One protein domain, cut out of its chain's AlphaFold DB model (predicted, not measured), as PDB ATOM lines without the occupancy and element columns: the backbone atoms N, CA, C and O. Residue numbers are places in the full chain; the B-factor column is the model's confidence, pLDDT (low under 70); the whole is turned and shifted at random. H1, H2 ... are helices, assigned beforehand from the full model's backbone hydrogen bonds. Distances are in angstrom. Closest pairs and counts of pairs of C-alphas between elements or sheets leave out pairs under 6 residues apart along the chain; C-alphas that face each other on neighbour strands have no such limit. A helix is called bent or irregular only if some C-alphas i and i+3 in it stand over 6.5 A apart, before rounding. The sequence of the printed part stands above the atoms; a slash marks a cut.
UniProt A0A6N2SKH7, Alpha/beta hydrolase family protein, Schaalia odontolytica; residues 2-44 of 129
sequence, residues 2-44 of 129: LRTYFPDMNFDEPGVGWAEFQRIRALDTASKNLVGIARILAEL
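This is residues 2 to 44 of the 129 residues of the protein "Alpha/beta hydrolase family protein" of Schaalia odontolytica (UniProt A0A6N2SKH7). Three helices are strung out along a loose chain, and no helix touches another. A four-residue helix, H1, comes first; a long open loop, residues 6 to 17, swings from it to H2, and after a tight turn the longest helix, H3, sticks out as a free arm that makes much of the length. The printed part has 43 residues with three named helices in the order H1, H2, H3 and no named strand, and its class is all helix. It is only just loose, close to extended, with a radius of gyration of the C-alphas of 13.4 A. The outline is only just flat, spanning 38 by 23 by 13 A.

H1 is residues 2 to 5, Leu 2 to Tyr 5, and begins with C-alpha 2 at (13.482, 43.230, -18.394). Residues 6 to 17 follow with no named element, and their C-alphas lie 11 to 17 A from the mean of all C-alphas. H2 is residues 18 to 28, 15.6 A from first to last C-alpha, and begins with C-alpha 18 at (-1.293, 31.096, -15.009). H3 is residues 31 to 43, 18.1 A from first to last C-alpha, and ends with C-alpha 43 at (19.478, 25.522, -39.171). No helix is bent or irregular.

H1 and H2 are apart, but only just, with their closest C-alphas 8.5 A from each other. H2 and H3 are apart, although they follow each other in the chain. H1 and H3 are apart too. Along H2 the x coordinate goes from -1.293 at C-alpha 18 to 14.249 at C-alpha 28, while along H3 the z coordinate goes from -22.491 at C-alpha 31 to -39.171 at C-alpha 43. Residues 28 to 44, of which 31 to 43 belong to H3, stand free. In H2 and H3 every O i to N i+4 pair is within hydrogen-bond range; H1 is too short for such a pair, and its one O i to N i+3 pair is within range.

The two C-alphas farthest apart are those of Glu 13 and Leu 44, at 39.3 A, and the first and last printed C-alphas, Leu 2 and Leu 44, are 29.4 A apart. The printed part has no cut. The link from H1 to H2, 12 residues, is long, and the link from H2 to H3, 2 residues, is tight. The mean pLDDT of the printed part is 81.4; it is 65 in H1, 83 in H2 and 94 in H3. Nine residues are under 70: residues 2 to 3, 5 to 6, 9 and 11 to 14.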
ATOM      1  N   LEU A   2      14.884  43.556 -18.043       57.03
ATOM      2  CA  LEU A   2      13.482  43.230 -18.394       57.03
ATOM      3  C   LEU A   2      12.471  44.368 -18.170       57.03
ATOM      4  O   LEU A   2      11.619  44.589 -19.020       57.03
ATOM      5  N   ARG A   3      12.622  45.156 -17.094       65.94
ATOM      6  CA  ARG A   3      11.808  46.369 -16.847       65.94
ATOM      7  C   ARG A   3      11.869  47.404 -17.976       65.94
ATOM      8  O   ARG A   3      10.982  48.233 -18.084       65.94
ATOM      9  N   THR A   4      12.910  47.364 -18.808       72.81
ATOM     10  CA  THR A   4      13.049  48.245 -19.977       72.81
ATOM     11  C   THR A   4      12.110  47.833 -21.112       72.81
ATOM     12  O   THR A   4      11.665  48.688 -21.865       72.81
ATOM     13  N   TYR A   5      11.797  46.539 -21.223       62.47
ATOM     14  CA  TYR A   5      10.943  45.988 -22.277       62.47
ATOM     15  C   TYR A   5       9.492  45.776 -21.817       62.47
ATOM     16  O   TYR A   5       8.594  45.742 -22.650       62.47
ATOM     17  N   PHE A   6       9.255  45.673 -20.504       67.12
ATOM     18  CA  PHE A   6       7.928  45.485 -19.905       67.12
ATOM     19  C   PHE A   6       7.732  46.460 -18.730       67.12
ATOM     20  O   PHE A   6       7.832  46.049 -17.572       67.12
ATOM     21  N   PRO A   7       7.518  47.759 -19.005       71.62
ATOM     22  CA  PRO A   7       7.508  48.791 -17.966       71.62
ATOM     23  C   PRO A   7       6.341  48.647 -16.979       71.62
ATOM     24  O   PRO A   7       6.502  48.971 -15.805       71.62
ATOM     25  N   ASP A   8       5.209  48.101 -17.429       70.69
ATOM     26  CA  ASP A   8       3.981  47.985 -16.629       70.69
ATOM     27  C   ASP A   8       3.917  46.701 -15.784       70.69
ATOM     28  O   ASP A   8       2.961  46.470 -15.045       70.69
ATOM     29  N   MET A   9       4.926  45.832 -15.891       66.12
ATOM     30  CA  MET A   9       4.957  44.558 -15.178       66.12
ATOM     31  C   MET A   9       5.580  44.737 -13.786       66.12
ATOM     32  O   MET A   9       6.726  45.176 -13.655       66.12
ATOM     33  N   ASN A  10       4.844  44.373 -12.731       70.44
ATOM     34  CA  ASN A  10       5.387  44.315 -11.373       70.44
ATOM     35  C   ASN A  10       6.293  43.079 -11.238       70.44
ATOM     36  O   ASN A  10       5.828  41.949 -11.360       70.44
ATOM     37  N   PHE A  11       7.593  43.294 -11.021       69.19
ATOM     38  CA  PHE A  11       8.574  42.219 -10.826       69.19
ATOM     39  C   PHE A  11       8.913  41.972  -9.348       69.19
ATOM     40  O   PHE A  11       9.639  41.020  -9.069       69.19
ATOM     41  N   ASP A  12       8.438  42.825  -8.433       66.75
ATOM     42  CA  ASP A  12       8.805  42.788  -7.010       66.75
ATOM     43  C   ASP A  12       7.860  41.906  -6.184       66.75
ATOM     44  O   ASP A  12       8.267  41.363  -5.161       66.75
ATOM     45  N   GLU A  13       6.625  41.707  -6.651       64.31
ATOM     46  CA  GLU A  13       5.656  40.804  -6.030       64.31
ATOM     47  C   GLU A  13       5.162  39.778  -7.054       64.31
ATOM     48  O   GLU A  13       4.610  40.171  -8.088       64.31
ATOM     49  N   PRO A  14       5.345  38.466  -6.811       63.75
ATOM     50  CA  PRO A  14       4.779  37.465  -7.693       63.75
ATOM     51  C   PRO A  14       3.252  37.471  -7.580       63.75
ATOM     52  O   PRO A  14       2.695  37.413  -6.483       63.75
ATOM     53  N   GLY A  15       2.568  37.526  -8.725       70.56
ATOM     54  CA  GLY A  15       1.126  37.297  -8.784       70.56
ATOM     55  C   GLY A  15       0.733  35.859  -8.405       70.56
ATOM     56  O   GLY A  15       1.546  35.026  -8.015       70.56
ATOM     57  N   VAL A  16      -0.545  35.522  -8.565       75.25
ATOM     58  CA  VAL A  16      -1.017  34.129  -8.517       75.25
ATOM     59  C   VAL A  16      -1.695  33.774  -9.834       75.25
ATOM     60  O   VAL A  16      -2.290  34.628 -10.490       75.25
ATOM     61  N   GLY A  17      -1.613  32.504 -10.230       76.94
ATOM     62  CA  GLY A  17      -2.267  31.993 -11.435       76.94
ATOM     63  C   GLY A  17      -1.357  31.878 -12.661       76.94
ATOM     64  O   GLY A  17      -0.136  32.009 -12.594       76.94
ATOM     65  N   TRP A  18      -1.977  31.563 -13.799       75.12
ATOM     66  CA  TRP A  18      -1.293  31.096 -15.009       75.12
ATOM     67  C   TRP A  18      -0.296  32.104 -15.600       75.12
ATOM     68  O   TRP A  18       0.812  31.725 -15.972       75.12
ATOM     69  N   ALA A  19      -0.661  33.387 -15.640       77.06
ATOM     70  CA  ALA A  19       0.199  34.433 -16.193       77.06
ATOM     71  C   ALA A  19       1.492  34.611 -15.377       77.06
ATOM     72  O   ALA A  19       2.572  34.735 -15.953       77.06
ATOM     73  N   GLU A  20       1.406  34.547 -14.044       81.75
ATOM     74  CA  GLU A  20       2.589  34.643 -13.185       81.75
ATOM     75  C   GLU A  20       3.496  33.418 -13.330       81.75
ATOM     76  O   GLU A  20       4.717  33.548 -13.435       81.75
ATOM     77  N   PHE A  21       2.904  32.225 -13.407       81.44
ATOM     78  CA  PHE A  21       3.649  30.999 -13.680       81.44
ATOM     79  C   PHE A  21       4.443  31.099 -14.992       81.44
ATOM     80  O   PHE A  21       5.632  30.769 -15.026       81.44
ATOM     81  N   GLN A  22       3.814  31.589 -16.065       82.88
ATOM     82  CA  GLN A  22       4.490  31.799 -17.347       82.88
ATOM     83  C   GLN A  22       5.598  32.854 -17.245       82.88
ATOM     84  O   GLN A  22       6.689  32.625 -17.767       82.88
ATOM     85  N   ARG A  23       5.355  33.967 -16.537       81.81
ATOM     86  CA  ARG A  23       6.347  35.032 -16.322       81.81
ATOM     87  C   ARG A  23       7.598  34.488 -15.643       81.81
ATOM     88  O   ARG A  23       8.683  34.625 -16.201       81.81
ATOM     89  N   ILE A  24       7.456  33.841 -14.485       84.62
ATOM     90  CA  ILE A  24       8.592  33.290 -13.727       84.62
ATOM     91  C   ILE A  24       9.413  32.351 -14.613       84.62
ATOM     92  O   ILE A  24      10.628  32.502 -14.707       84.62
ATOM     93  N   ARG A  25       8.755  31.432 -15.330       86.44
ATOM     94  CA  ARG A  25       9.446  30.491 -16.221       86.44
ATOM     95  C   ARG A  25      10.148  31.170 -17.390       86.44
ATOM     96  O   ARG A  25      11.253  30.766 -17.741       86.44
ATOM     97  N   ALA A  26       9.530  32.179 -17.996       86.06
ATOM     98  CA  ALA A  26      10.150  32.928 -19.080       86.06
ATOM     99  C   ALA A  26      11.418  33.648 -18.597       86.06
ATOM    100  O   ALA A  26      12.439  33.598 -19.278       86.06
ATOM    101  N   LEU A  27      11.383  34.259 -17.406       85.44
ATOM    102  CA  LEU A  27      12.548  34.950 -16.840       85.44
ATOM    103  C   LEU A  27      13.659  33.999 -16.386       85.44
ATOM    104  O   LEU A  27      14.829  34.365 -16.458       85.44
ATOM    105  N   ASP A  28      13.299  32.796 -15.939       88.81
ATOM    106  CA  ASP A  28      14.249  31.761 -15.518       88.81
ATOM    107  C   ASP A  28      14.797  30.936 -16.702       88.81
ATOM    108  O   ASP A  28      15.717  30.127 -16.562       88.81
ATOM    109  N   THR A  29      14.270  31.147 -17.915       90.44
ATOM    110  CA  THR A  29      14.770  30.466 -19.112       90.44
ATOM    111  C   THR A  29      16.182  30.956 -19.436       90.44
ATOM    112  O   THR A  29      16.397  32.090 -19.857       90.44
ATOM    113  N   ALA A  30      17.172  30.079 -19.262       93.50
ATOM    114  CA  ALA A  30      18.572  30.417 -19.491       93.50
ATOM    115  C   ALA A  30      18.831  30.875 -20.942       93.50
ATOM    116  O   ALA A  30      18.429  30.199 -21.886       93.50
ATOM    117  N   SER A  31      19.618  31.939 -21.148       93.81
ATOM    118  CA  SER A  31      19.911  32.478 -22.491       93.81
ATOM    119  C   SER A  31      20.500  31.443 -23.457       93.81
ATOM    120  O   SER A  31      20.213  31.468 -24.650       93.81
ATOM    121  N   LYS A  32      21.284  30.483 -22.947       95.25
ATOM    122  CA  LYS A  32      21.811  29.358 -23.741       95.25
ATOM    123  C   LYS A  32      20.707  28.482 -24.346       95.25
ATOM    124  O   LYS A  32      20.884  27.963 -25.441       95.25
ATOM    125  N   ASN A  33      19.579  28.333 -23.651       95.50
ATOM    126  CA  ASN A  33      18.418  27.606 -24.152       95.50
ATOM    127  C   ASN A  33      17.767  28.377 -25.309       95.50
ATOM    128  O   ASN A  33      17.548  27.790 -26.361       95.50
ATOM    129  N   LEU A  34      17.589  29.697 -25.168       94.12
ATOM    130  CA  LEU A  34      17.052  30.555 -26.234       94.12
ATOM    131  C   LEU A  34      17.919  30.520 -27.501       94.12
ATOM    132  O   LEU A  34      17.399  30.359 -28.601       94.12
ATOM    133  N   VAL A  35      19.246  30.609 -27.352       96.00
ATOM    134  CA  VAL A  35      20.190  30.482 -28.479       96.00
ATOM    135  C   VAL A  35      20.105  29.095 -29.124       96.00
ATOM    136  O   VAL A  35      20.148  28.986 -30.346       96.00
ATOM    137  N   GLY A  36      19.965  28.037 -28.321       96.75
ATOM    138  CA  GLY A  36      19.784  26.672 -28.819       96.75
ATOM    139  C   GLY A  36      18.498  26.511 -29.632       96.75
ATOM    140  O   GLY A  36      18.551  25.986 -30.739       96.75
ATOM    141  N   ILE A  37      17.372  27.023 -29.125       94.62
ATOM    142  CA  ILE A  37      16.089  27.031 -29.843       94.62
ATOM    143  C   ILE A  37      16.227  27.789 -31.166       94.62
ATOM    144  O   ILE A  37      15.839  27.266 -32.206       94.62
ATOM    145  N   ALA A  38      16.827  28.983 -31.149       95.31
ATOM    146  CA  ALA A  38      17.022  29.782 -32.357       95.31
ATOM    147  C   ALA A  38      17.845  29.037 -33.420       95.31
ATOM    148  O   ALA A  38      17.473  29.043 -34.590       95.31
ATOM    149  N   ARG A  39      18.924  28.350 -33.018       96.19
ATOM    150  CA  ARG A  39      19.722  27.516 -33.930       96.19
ATOM    151  C   ARG A  39      18.916  26.357 -34.501       96.19
ATOM    152  O   ARG A  39      18.945  26.156 -35.706       96.19
ATOM    153  N   ILE A  40      18.169  25.631 -33.664       93.88
ATOM    154  CA  ILE A  40      17.330  24.514 -34.123       93.88
ATOM    155  C   ILE A  40      16.325  24.998 -35.174       93.88
ATOM    156  O   ILE A  40      16.229  24.402 -36.239       93.88
ATOM    157  N   LEU A  41      15.628  26.106 -34.909       91.19
ATOM    158  CA  LEU A  41      14.633  26.653 -35.836       91.19
ATOM    159  C   LEU A  41      15.255  27.196 -37.132       91.19
ATOM    160  O   LEU A  41      14.653  27.085 -38.195       91.19
ATOM    161  N   ALA A  42      16.448  27.792 -37.060       93.31
ATOM    162  CA  ALA A  42      17.104  28.371 -38.230       93.31
ATOM    163  C   ALA A  42      17.775  27.308 -39.115       93.31
ATOM    164  O   ALA A  42      17.642  27.333 -40.343       93.31
ATOM    165  N   GLU A  43      18.487  26.367 -38.499       92.56
ATOM    166  CA  GLU A  43      19.478  25.522 -39.171       92.56
ATOM    167  C   GLU A  43      19.018  24.074 -39.321       92.56
ATOM    168  O   GLU A  43      19.340  23.440 -40.325       92.56
ATOM    169  N   LEU A  44      18.266  23.538 -38.355       85.69
ATOM    170  CA  LEU A  44      17.889  22.131 -38.388       85.69
ATOM    171  C   LEU A  44      16.771  21.909 -39.409       85.69
ATOM    172  O   LEU A  44      15.819  22.685 -39.517       85.69
TER     173      LEU A  44